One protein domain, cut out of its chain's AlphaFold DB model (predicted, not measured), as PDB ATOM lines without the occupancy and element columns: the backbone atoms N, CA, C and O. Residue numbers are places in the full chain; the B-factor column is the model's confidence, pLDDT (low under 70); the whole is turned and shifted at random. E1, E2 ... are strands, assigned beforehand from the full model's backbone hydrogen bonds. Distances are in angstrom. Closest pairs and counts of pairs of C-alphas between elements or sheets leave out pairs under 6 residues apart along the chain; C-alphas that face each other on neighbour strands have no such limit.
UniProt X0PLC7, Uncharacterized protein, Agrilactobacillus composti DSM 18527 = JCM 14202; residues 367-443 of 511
ATOM      1  N   ASN A 367      36.568  46.278  22.980       41.94
ATOM      2  CA  ASN A 367      36.609  44.905  22.515       41.94
ATOM      3  C   ASN A 367      35.292  44.771  21.755       41.94
ATOM      4  O   ASN A 367      34.246  44.664  22.406       41.94
ATOM      5  N   PRO A 368      35.281  44.971  20.427       42.62
ATOM      6  CA  PRO A 368      34.027  45.100  19.746       42.62
ATOM      7  C   PRO A 368      33.471  43.690  19.772       42.62
ATOM      8  O   PRO A 368      34.081  42.740  19.278       42.62
ATOM      9  N   THR A 369      32.304  43.516  20.366       42.19
ATOM     10  CA  THR A 369      31.424  42.467  19.880       42.19
ATOM     11  C   THR A 369      31.106  42.903  18.452       42.19
ATOM     12  O   THR A 369      30.269  43.775  18.232       42.19
ATOM     13  N   VAL A 370      31.909  42.435  17.492       45.38
ATOM     14  CA  VAL A 370      31.822  42.836  16.088       45.38
ATOM     15  C   VAL A 370      30.563  42.207  15.516       45.38
ATOM     16  O   VAL A 370      30.578  41.129  14.932       45.38
ATOM     17  N   THR A 371      29.448  42.893  15.695       47.91
ATOM     18  CA  THR A 371      28.233  42.689  14.912       47.91
ATOM     19  C   THR A 371      28.236  43.752  13.814       47.91
ATOM     20  O   THR A 371      27.462  44.702  13.842       47.91
ATOM     21  N   GLY A 372      29.187  43.664  12.877       64.44
ATOM     22  CA  GLY A 372      29.337  44.642  11.796       64.44
ATOM     23  C   GLY A 372      30.433  44.282  10.792       64.44
ATOM     24  O   GLY A 372      31.361  43.543  11.107       64.44
ATOM     25  N   ASN A 373      30.319  44.800   9.566       81.25
ATOM     26  CA  ASN A 373      31.324  44.605   8.518       81.25
ATOM     27  C   ASN A 373      32.666  45.227   8.941       81.25
ATOM     28  O   ASN A 373      32.727  46.424   9.220       81.25
ATOM     29  N   VAL A 374      33.740  44.436   8.944       92.44
ATOM     30  CA  VAL A 374      35.120  44.922   9.124       92.44
ATOM     31  C   VAL A 374      35.759  45.249   7.777       92.44
ATOM     32  O   VAL A 374      35.488  44.593   6.770       92.44
ATOM     33  N   THR A 375      36.643  46.242   7.754       94.19
ATOM     34  CA  THR A 375      37.492  46.550   6.594       94.19
ATOM     35  C   THR A 375      38.873  45.931   6.783       94.19
ATOM     36  O   THR A 375      39.448  45.996   7.867       94.19
ATOM     37  N   ILE A 376      39.423  45.308   5.738       94.56
ATOM     38  CA  ILE A 376      40.755  44.690   5.785       94.56
ATOM     39  C   ILE A 376      41.746  45.602   5.069       94.56
ATOM     40  O   ILE A 376      41.545  45.947   3.906       94.56
ATOM     41  N   SER A 377      42.828  45.966   5.752       93.94
ATOM     42  CA  SER A 377      43.932  46.752   5.193       93.94
ATOM     43  C   SER A 377      45.240  45.966   5.249       93.94
ATOM     44  O   SER A 377      45.471  45.205   6.191       93.94
ATOM     45  N   LEU A 378      46.105  46.158   4.250       91.94
ATOM     46  CA  LEU A 378      47.480  45.654   4.280       91.94
ATOM     47  C   LEU A 378      48.288  46.425   5.327       91.94
ATOM     48  O   LEU A 378      48.179  47.649   5.421       91.94
ATOM     49  N   LEU A 379      49.100  45.704   6.094       87.88
ATOM     50  CA  LEU A 379      50.107  46.291   6.968       87.88
ATOM     51  C   LEU A 379      51.467  46.200   6.288       87.88
ATOM     52  O   LEU A 379      51.817  45.177   5.701       87.88
ATOM     53  N   ASN A 380      52.248  47.272   6.384       75.88
ATOM     54  CA  ASN A 380      53.628  47.247   5.930       75.88
ATOM     55  C   ASN A 380      54.488  46.631   7.041       75.88
ATOM     56  O   ASN A 380      55.064  47.355   7.845       75.88
ATOM     57  N   GLN A 381      54.476  45.294   7.118       63.59
ATOM     58  CA  GLN A 381      55.308  44.476   8.010       63.59
ATOM     59  C   GLN A 381      55.310  44.947   9.474       63.59
ATOM     60  O   GLN A 381      56.306  45.455   9.986       63.59
ATOM     61  N   THR A 382      54.177  44.791  10.164       81.62
ATOM     62  CA  THR A 382      54.060  45.181  11.576       81.62
ATOM     63  C   THR A 382      54.339  43.990  12.485       81.62
ATOM     64  O   THR A 382      53.686  42.951  12.378       81.62
ATOM     65  N   HIS A 383      55.292  44.162  13.396       87.62
ATOM     66  CA  HIS A 383      55.576  43.204  14.456       87.62
ATOM     67  C   HIS A 383      54.614  43.426  15.628       87.62
ATOM     68  O   HIS A 383      54.364  44.563  16.032       87.62
ATOM     69  N   LEU A 384      54.063  42.339  16.157       92.81
ATOM     70  CA  LEU A 384      53.111  42.323  17.262       92.81
ATOM     71  C   LEU A 384      53.565  41.349  18.342       92.81
ATOM     72  O   LEU A 384      54.233  40.360  18.049       92.81
ATOM     73  N   TYR A 385      53.153  41.595  19.581       90.12
ATOM     74  CA  TYR A 385      53.651  40.863  20.741       90.12
ATOM     75  C   TYR A 385      52.523  40.251  21.563       90.12
ATOM     76  O   TYR A 385      51.651  40.967  22.058       90.12
ATOM     77  N   SER A 386      52.559  38.931  21.747       92.06
ATOM     78  CA  SER A 386      51.595  38.201  22.586       92.06
ATOM     79  C   SER A 386      51.946  38.232  24.075       92.06
ATOM     80  O   SER A 386      51.138  37.827  24.908       92.06
ATOM     81  N   TYR A 387      53.157  38.666  24.423       85.44
ATOM     82  CA  TYR A 387      53.746  38.566  25.764       85.44
ATOM     83  C   TYR A 387      53.703  37.137  26.302       85.44
ATOM     84  O   TYR A 387      53.333  36.898  27.449       85.44
ATOM     85  N   TYR A 388      54.024  36.179  25.427       84.00
ATOM     86  CA  TYR A 388      53.965  34.738  25.699       84.00
ATOM     87  C   TYR A 388      52.589  34.257  26.190       84.00
ATOM     88  O   TYR A 388      52.469  33.160  26.737       84.00
ATOM     89  N   LYS A 389      51.523  35.044  25.979       87.19
ATOM     90  CA  LYS A 389      50.156  34.650  26.320       87.19
ATOM     91  C   LYS A 389      49.557  33.802  25.196       87.19
ATOM     92  O   LYS A 389      49.718  34.124  24.016       87.19
ATOM     93  N   PRO A 390      48.810  32.741  25.536       94.38
ATOM     94  CA  PRO A 390      48.177  31.887  24.541       94.38
ATOM     95  C   PRO A 390      46.885  32.532  24.008       94.38
ATOM     96  O   PRO A 390      45.791  32.211  24.483       94.38
ATOM     97  N   ALA A 391      47.002  33.434  23.029       95.69
ATOM     98  CA  ALA A 391      45.858  34.084  22.378       95.69
ATOM     99  C   ALA A 391      45.122  33.130  21.422       95.69
ATOM    100  O   ALA A 391      45.736  32.256  20.807       95.69
ATOM    101  N   VAL A 392      43.801  33.275  21.296       97.19
ATOM    102  CA  VAL A 392      42.978  32.403  20.440       97.19
ATOM    103  C   VAL A 392      43.166  32.776  18.971       97.19
ATOM    104  O   VAL A 392      43.120  33.951  18.614       97.19
ATOM    105  N   ILE A 393      43.337  31.762  18.120       97.62
ATOM    106  CA  ILE A 393      43.372  31.933  16.667       97.62
ATOM    107  C   ILE A 393      41.959  31.745  16.109       97.62
ATOM    108  O   ILE A 393      41.293  30.747  16.397       97.62
ATOM    109  N   TYR A 394      41.528  32.667  15.262       97.62
ATOM    110  CA  TYR A 394      40.241  32.697  14.579       97.62
ATOM    111  C   TYR A 394      40.417  32.484  13.076       97.62
ATOM    112  O   TYR A 394      41.467  32.791  12.508       97.62
ATOM    113  N   THR A 395      39.383  31.955  12.424       96.81
ATOM    114  CA  THR A 395      39.371  31.718  10.969       96.81
ATOM    115  C   THR A 395      38.782  32.882  10.171       96.81
ATOM    116  O   THR A 395      38.760  32.839   8.942       96.81
ATOM    117  N   ASP A 396      38.293  33.920  10.848       95.19
ATOM    118  CA  ASP A 396      37.643  35.085  10.255       95.19
ATOM    119  C   ASP A 396      38.140  36.406  10.875       95.19
ATOM    120  O   ASP A 396      38.441  36.459  12.070       95.19
ATOM    121  N   PRO A 397      38.178  37.497  10.088       95.50
ATOM    122  CA  PRO A 397      38.642  38.814  10.537       95.50
ATOM    123  C   PRO A 397      37.727  39.471  11.583       95.50
ATOM    124  O   PRO A 397      38.147  40.412  12.252       95.50
ATOM    125  N   THR A 398      36.486  38.994  11.725       93.88
ATOM    126  CA  THR A 398      35.527  39.450  12.743       93.88
ATOM    127  C   THR A 398      35.672  38.715  14.078       93.88
ATOM    128  O   THR A 398      34.918  39.007  15.001       93.88
ATOM    129  N   VAL A 399      36.636  37.787  14.196       94.62
ATOM    130  CA  VAL A 399      36.953  37.001  15.405       94.62
ATOM    131  C   VAL A 399      35.737  36.295  16.026       94.62
ATOM    132  O   VAL A 399      35.603  36.208  17.250       94.62
ATOM    133  N   THR A 400      34.850  35.770  15.177       93.44
ATOM    134  CA  THR A 400      33.608  35.080  15.581       93.44
ATOM    135  C   THR A 400      33.751  33.561  15.615       93.44
ATOM    136  O   THR A 400      33.124  32.896  16.438       93.44
ATOM    137  N   THR A 401      34.610  33.000  14.765       93.25
ATOM    138  CA  THR A 401      34.800  31.560  14.584       93.25
ATOM    139  C   THR A 401      36.196  31.170  15.052       93.25
ATOM    140  O   THR A 401      37.196  31.350  14.355       93.25
ATOM    141  N   ALA A 402      36.280  30.655  16.279       95.62
ATOM    142  CA  ALA A 402      37.536  30.156  16.827       95.62
ATOM    143  C   ALA A 402      38.002  28.911  16.053       95.62
ATOM    144  O   ALA A 402      37.223  27.993  15.808       95.62
ATOM    145  N   SER A 403      39.292  28.844  15.724       95.50
ATOM    146  CA  SER A 403      39.894  27.690  15.035       95.50
ATOM    147  C   SER A 403      40.110  26.470  15.943       95.50
ATOM    148  O   SER A 403      40.431  25.389  15.458       95.50
ATOM    149  N   GLY A 404      40.004  26.653  17.264       93.75
ATOM    150  CA  GLY A 404      40.417  25.676  18.277       93.75
ATOM    151  C   GLY A 404      41.915  25.708  18.608       93.75
ATOM    152  O   GLY A 404      42.325  25.115  19.604       93.75
ATOM    153  N   ALA A 405      42.728  26.434  17.835       96.62
ATOM    154  CA  ALA A 405      44.148  26.635  18.101       96.62
ATOM    155  C   ALA A 405      44.421  27.922  18.902       96.62
ATOM    156  O   ALA A 405      43.603  28.848  18.961       96.62
ATOM    157  N   ARG A 406      45.608  27.981  19.511       97.56
ATOM    158  CA  ARG A 406      46.123  29.133  20.257       97.56
ATOM    159  C   ARG A 406      47.551  29.449  19.828       97.56
ATOM    160  O   ARG A 406      48.264  28.560  19.364       97.56
ATOM    161  N   LEU A 407      47.962  30.702  20.005       95.88
ATOM    162  CA  LEU A 407      49.357  31.104  19.853       95.88
ATOM    163  C   LEU A 407      50.252  30.332  20.822       95.88
ATOM    164  O   LEU A 407      49.864  30.033  21.955       95.88
ATOM    165  N   SER A 408      51.461  30.021  20.359       92.62
ATOM    166  CA  SER A 408      52.481  29.385  21.186       92.62
ATOM    167  C   SER A 408      52.931  30.338  22.287       92.62
ATOM    168  O   SER A 408      53.236  31.496  22.018       92.62
ATOM    169  N   THR A 409      53.051  29.836  23.513       87.25
ATOM    170  CA  THR A 409      53.644  30.575  24.639       87.25
ATOM    171  C   THR A 409      55.171  30.538  24.625       87.25
ATOM    172  O   THR A 409      55.794  31.030  25.552       87.25
ATOM    173  N   TRP A 410      55.784  29.935  23.603       77.69
ATOM    174  CA  TRP A 410      57.235  29.949  23.381       77.69
ATOM    175  C   TRP A 410      57.658  31.040  22.392       77.69
ATOM    176  O   TRP A 410      58.841  31.337  22.269       77.69
ATOM    177  N   VAL A 411      56.695  31.626  21.674       83.50
ATOM    178  CA  VAL A 411      56.919  32.664  20.667       83.50
ATOM    179  C   VAL A 411      56.178  33.918  21.107       83.50
ATOM    180  O   VAL A 411      54.970  33.892  21.340       83.50
ATOM    181  N   ASN A 412      56.909  35.020  21.232       85.75
ATOM    182  CA  ASN A 412      56.339  36.296  21.646       85.75
ATOM    183  C   ASN A 412      56.011  37.198  20.462       85.75
ATOM    184  O   ASN A 412      55.001  37.892  20.481       85.75
ATOM    185  N   GLU A 413      56.871  37.191  19.449       89.56
ATOM    186  CA  GLU A 413      56.784  38.100  18.320       89.56
ATOM    187  C   GLU A 413      56.084  37.446  17.132       89.56
ATOM    188  O   GLU A 413      56.400  36.325  16.731       89.56
ATOM    189  N   TRP A 414      55.134  38.176  16.564       93.56
ATOM    190  CA  TRP A 414      54.295  37.740  15.465       93.56
ATOM    191  C   TRP A 414      54.322  38.780  14.361       93.56
ATOM    192  O   TRP A 414      54.202  39.978  14.607       93.56
ATOM    193  N   HIS A 415      54.436  38.309  13.128       92.00
ATOM    194  CA  HIS A 415      54.376  39.172  11.964       92.00
ATOM    195  C   HIS A 415      52.936  39.279  11.466       92.00
ATOM    196  O   HIS A 415      52.335  38.263  11.108       92.00
ATOM    197  N   ALA A 416      52.389  40.494  11.412       94.81
ATOM    198  CA  ALA A 416      51.061  40.735  10.865       94.81
ATOM    199  C   ALA A 416      51.130  41.290   9.440       94.81
ATOM    200  O   ALA A 416      51.698  42.357   9.196       94.81
ATOM    201  N   ALA A 417      50.494  40.585   8.504       90.62
ATOM    202  CA  ALA A 417      50.408  41.003   7.104       90.62
ATOM    203  C   ALA A 417      49.203  41.919   6.840       90.62
ATOM    204  O   ALA A 417      49.218  42.750   5.926       90.62
ATOM    205  N   ARG A 418      48.132  41.769   7.627       94.75
ATOM    206  CA  ARG A 418      46.879  42.519   7.479       94.75
ATOM    207  C   ARG A 418      46.275  42.864   8.833       94.75
ATOM    208  O   ARG A 418      46.515  42.183   9.829       94.75
ATOM    209  N   VAL A 419      45.443  43.898   8.842       96.00
ATOM    210  CA  VAL A 419      44.619  44.296   9.988       96.00
ATOM    211  C   VAL A 419      43.160  44.395   9.563       96.00
ATOM    212  O   VAL A 419      42.848  44.971   8.519       96.00
ATOM    213  N   ALA A 420      42.274  43.824  10.371       95.75
ATOM    214  CA  ALA A 420      40.839  44.035  10.289       95.75
ATOM    215  C   ALA A 420      40.476  45.208  11.199       95.75
ATOM    216  O   ALA A 420      40.851  45.218  12.372       95.75
ATOM    217  N   LYS A 421      39.770  46.198  10.657       94.50
ATOM    218  CA  LYS A 421      39.326  47.392  11.373       94.50
ATOM    219  C   LYS A 421      37.807  47.476  11.391       94.50
ATOM    220  O   LYS A 421      37.163  47.106  10.408       94.50
ATOM    221  N   ASP A 422      37.245  47.960  12.489       91.88
ATOM    222  CA  ASP A 422      35.812  48.234  12.586       91.88
ATOM    223  C   ASP A 422      35.416  49.477  11.762       91.88
ATOM    224  O   ASP A 422      36.238  50.083  11.066       91.88
ATOM    225  N   SER A 423      34.140  49.870  11.825       89.12
ATOM    226  CA  SER A 423      33.628  51.053  11.119       89.12
ATOM    227  C   SER A 423      34.258  52.372  11.576       89.12
ATOM    228  O   SER A 423      34.161  53.363  10.856       89.12
ATOM    229  N   ASN A 424      34.899  52.393  12.747       85.62
ATOM    230  CA  ASN A 424      35.583  53.558  13.305       85.62
ATOM    231  C   ASN A 424      37.086  53.555  12.977       85.62
ATOM    232  O   ASN A 424      37.807  54.473  13.363       85.62
ATOM    233  N   GLY A 425      37.578  52.538  12.262       86.62
ATOM    234  CA  GLY A 425      38.992  52.388  11.929       86.62
ATOM    235  C   GLY A 425      39.844  51.784  13.050       86.62
ATOM    236  O   GLY A 425      41.070  51.727  12.896       86.62
ATOM    237  N   VAL A 426      39.235  51.311  14.141       87.81
ATOM    238  CA  VAL A 426      39.927  50.675  15.271       87.81
ATOM    239  C   VAL A 426      40.284  49.242  14.900       87.81
ATOM    240  O   VAL A 426      39.469  48.515  14.333       87.81
ATOM    241  N   ALA A 427      41.519  48.826  15.195       93.00
ATOM    242  CA  ALA A 427      41.964  47.463  14.929       93.00
ATOM    243  C   ALA A 427      41.180  46.461  15.790       93.00
ATOM    244  O   ALA A 427      41.183  46.535  17.015       93.00
ATOM    245  N   VAL A 428      40.545  45.502  15.127       95.44
ATOM    246  CA  VAL A 428      39.767  44.412  15.726       95.44
ATOM    247  C   VAL A 428      40.608  43.148  15.814       95.44
ATOM    248  O   VAL A 428      40.598  42.447  16.826       95.44
ATOM    249  N   ALA A 429      41.342  42.851  14.743       96.94
ATOM    250  CA  ALA A 429      42.157  41.655  14.630       96.94
ATOM    251  C   ALA A 429      43.344  41.877  13.696       96.94
ATOM    252  O   ALA A 429      43.280  42.681  12.763       96.94
ATOM    253  N   TYR A 430      44.403  41.112  13.919       97.19
ATOM    254  CA  TYR A 430      45.561  41.045  13.038       97.19
ATOM    255  C   TYR A 430      45.648  39.667  12.403       97.19
ATOM    256  O   TYR A 430      45.438  38.654  13.071       97.19
ATOM    257  N   GLU A 431      45.962  39.629  11.111       97.12
ATOM    258  CA  GLU A 431      46.228  38.377  10.416       97.12
ATOM    259  C   GLU A 431      47.712  38.036  10.511       97.12
ATOM    260  O   GLU A 431      48.558  38.772   9.998       97.12
ATOM    261  N   LEU A 432      48.012  36.884  11.108       95.56
ATOM    262  CA  LEU A 432      49.375  36.382  11.315       95.56
ATOM    263  C   LEU A 432      49.824  35.406  10.207       95.56
ATOM    264  O   LEU A 432      50.838  34.723  10.329       95.56
ATOM    265  N   GLY A 433      49.054  35.342   9.117       92.31
ATOM    266  CA  GLY A 433      49.286  34.501   7.943       92.31
ATOM    267  C   GLY A 433      48.258  33.379   7.784       92.31
ATOM    268  O   GLY A 433      47.575  32.992   8.726       92.31
ATOM    269  N   LYS A 434      48.132  32.842   6.562       93.25
ATOM    270  CA  LYS A 434      47.214  31.733   6.216       93.25
ATOM    271  C   LYS A 434      45.771  31.942   6.711       93.25
ATOM    272  O   LYS A 434      45.108  30.974   7.077       93.25
ATOM    273  N   ASN A 435      45.282  33.186   6.713       93.50
ATOM    274  CA  ASN A 435      43.948  33.529   7.218       93.50
ATOM    275  C   ASN A 435      43.737  33.160   8.706       93.50
ATOM    276  O   ASN A 435      42.630  32.819   9.118       93.50
ATOM    277  N   GLN A 436      44.806  33.213   9.503       97.06
ATOM    278  CA  GLN A 436      44.778  33.063  10.956       97.06
ATOM    279  C   GLN A 436      44.713  34.445  11.600       97.06
ATOM    280  O   GLN A 436      45.645  35.241  11.476       97.06
ATOM    281  N   TRP A 437      43.609  34.722  12.281       97.69
ATOM    282  CA  TRP A 437      43.330  36.019  12.886       97.69
ATOM    283  C   TRP A 437      43.447  35.940  14.402       97.69
ATOM    284  O   TRP A 437      42.975  34.988  15.014       97.69
ATOM    285  N   VAL A 438      44.047  36.946  15.021       97.25
ATOM    286  CA  VAL A 438      44.111  37.079  16.481       97.25
ATOM    287  C   VAL A 438      43.539  38.431  16.859       97.25
ATOM    288  O   VAL A 438      43.780  39.419  16.162       97.25
ATOM    289  N   LYS A 439      42.767  38.480  17.947       97.19
ATOM    290  CA  LYS A 439      42.182  39.728  18.442       97.19
ATOM    291  C   LYS A 439      43.269  40.765  18.686       97.19
ATOM    292  O   LYS A 439      44.288  40.474  19.303       97.19
ATOM    293  N   ALA A 440      43.021  41.992  18.242       95.56
ATOM    294  CA  ALA A 440      43.956  43.092  18.423       95.56
ATOM    295  C   ALA A 440      44.220  43.380  19.907       95.56
ATOM    296  O   ALA A 440      45.355  43.656  20.263       95.56
ATOM    297  N   ALA A 441      43.206  43.237  20.769       94.00
ATOM    298  CA  ALA A 441      43.331  43.413  22.218       94.00
ATOM    299  C   ALA A 441      44.213  42.354  22.914       94.00
ATOM    300  O   ALA A 441      44.662  42.580  24.035       94.00
ATOM    301  N   ASP A 442      44.474  41.216  22.260       94.75
ATOM    302  CA  ASP A 442      45.341  40.154  22.788       94.75
ATOM    303  C   ASP A 442      46.813  40.334  22.363       94.75
ATOM    304  O   ASP A 442      47.670  39.532  22.740       94.75
ATOM    305  N   LEU A 443      47.117  41.368  21.570       94.25
ATOM    306  CA  LEU A 443      48.441  41.650  21.025       94.25
ATOM    307  C   LEU A 443      48.865  43.090  21.333       94.25
ATOM    308  O   LEU A 443      48.054  44.007  21.397       94.25
TER     309      LEU A 443
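AT A GLANCE: This is residues 367 to 443 of the 511 residues of an uncharacterized protein of Agrilactobacillus composti DSM 18527 = JCM 14202 (UniProt X0PLC7). A single strongly twisted sheet of six strands, not closed into a barrel, makes this domain: two long bent strands, E1 and E4, arch side by side at one end, short E5 and E6 lie in the middle, and the hairpin of E2 and E3 makes the other end. The printed part has 77 residues, with strands E1 to E6 in chain order and no named helix. The sheet runs E1, E4, E5, E6, E2, E3, all antiparallel; the class is all strand, though only 36 residues are in named elements, under half. It is compact, with a radius of gyration of the C-alphas of 11.4 A, and spans 34 by 27 by 21 A.

HOW THE PARTS SIT: Start with E4, residues 413 to 421, and its neighbour E1, residues 375 to 385, an edge strand: N 377 and O 419 are 2.9 A apart, N 384 and O 414 2.8 A. E1 bends by 94 degrees at residue 380, E4 by 76 degrees at residue 417. E5, residues 427 to 431, forms a hairpin with E4, with N 431 and O 418 at 2.9 A. E6, residues 437 to 439, completes the meander E4, E5, E6, each strand the antiparallel neighbour of the one before; N 430 and O 438 are 2.9 A apart. Look next at E2, residues 392 to 394, beside E6: N 394 and O 437 are at 2.7 A. Its hairpin partner E3, residues 402 to 406, is the other edge strand, with N 403 and O 393 at 2.8 A. E1 and E3 are apart.

IN THESE COORDINATES: Find C-alpha 375 at (37.492, 46.550, 6.594); from there E1 runs 22.2 A to C-alpha 385. E4 measures 21.0 A and E5 11.0 A. E6 ends at C-alpha 439, (42.182, 39.728, 18.442).

THE WHOLE: The C-alphas farthest apart, of Trp 410 and Ser 423, are 34.0 A apart. The printed part has no cut, and no link is long. Confidence is under 70 at residues 367 to 372 and 381.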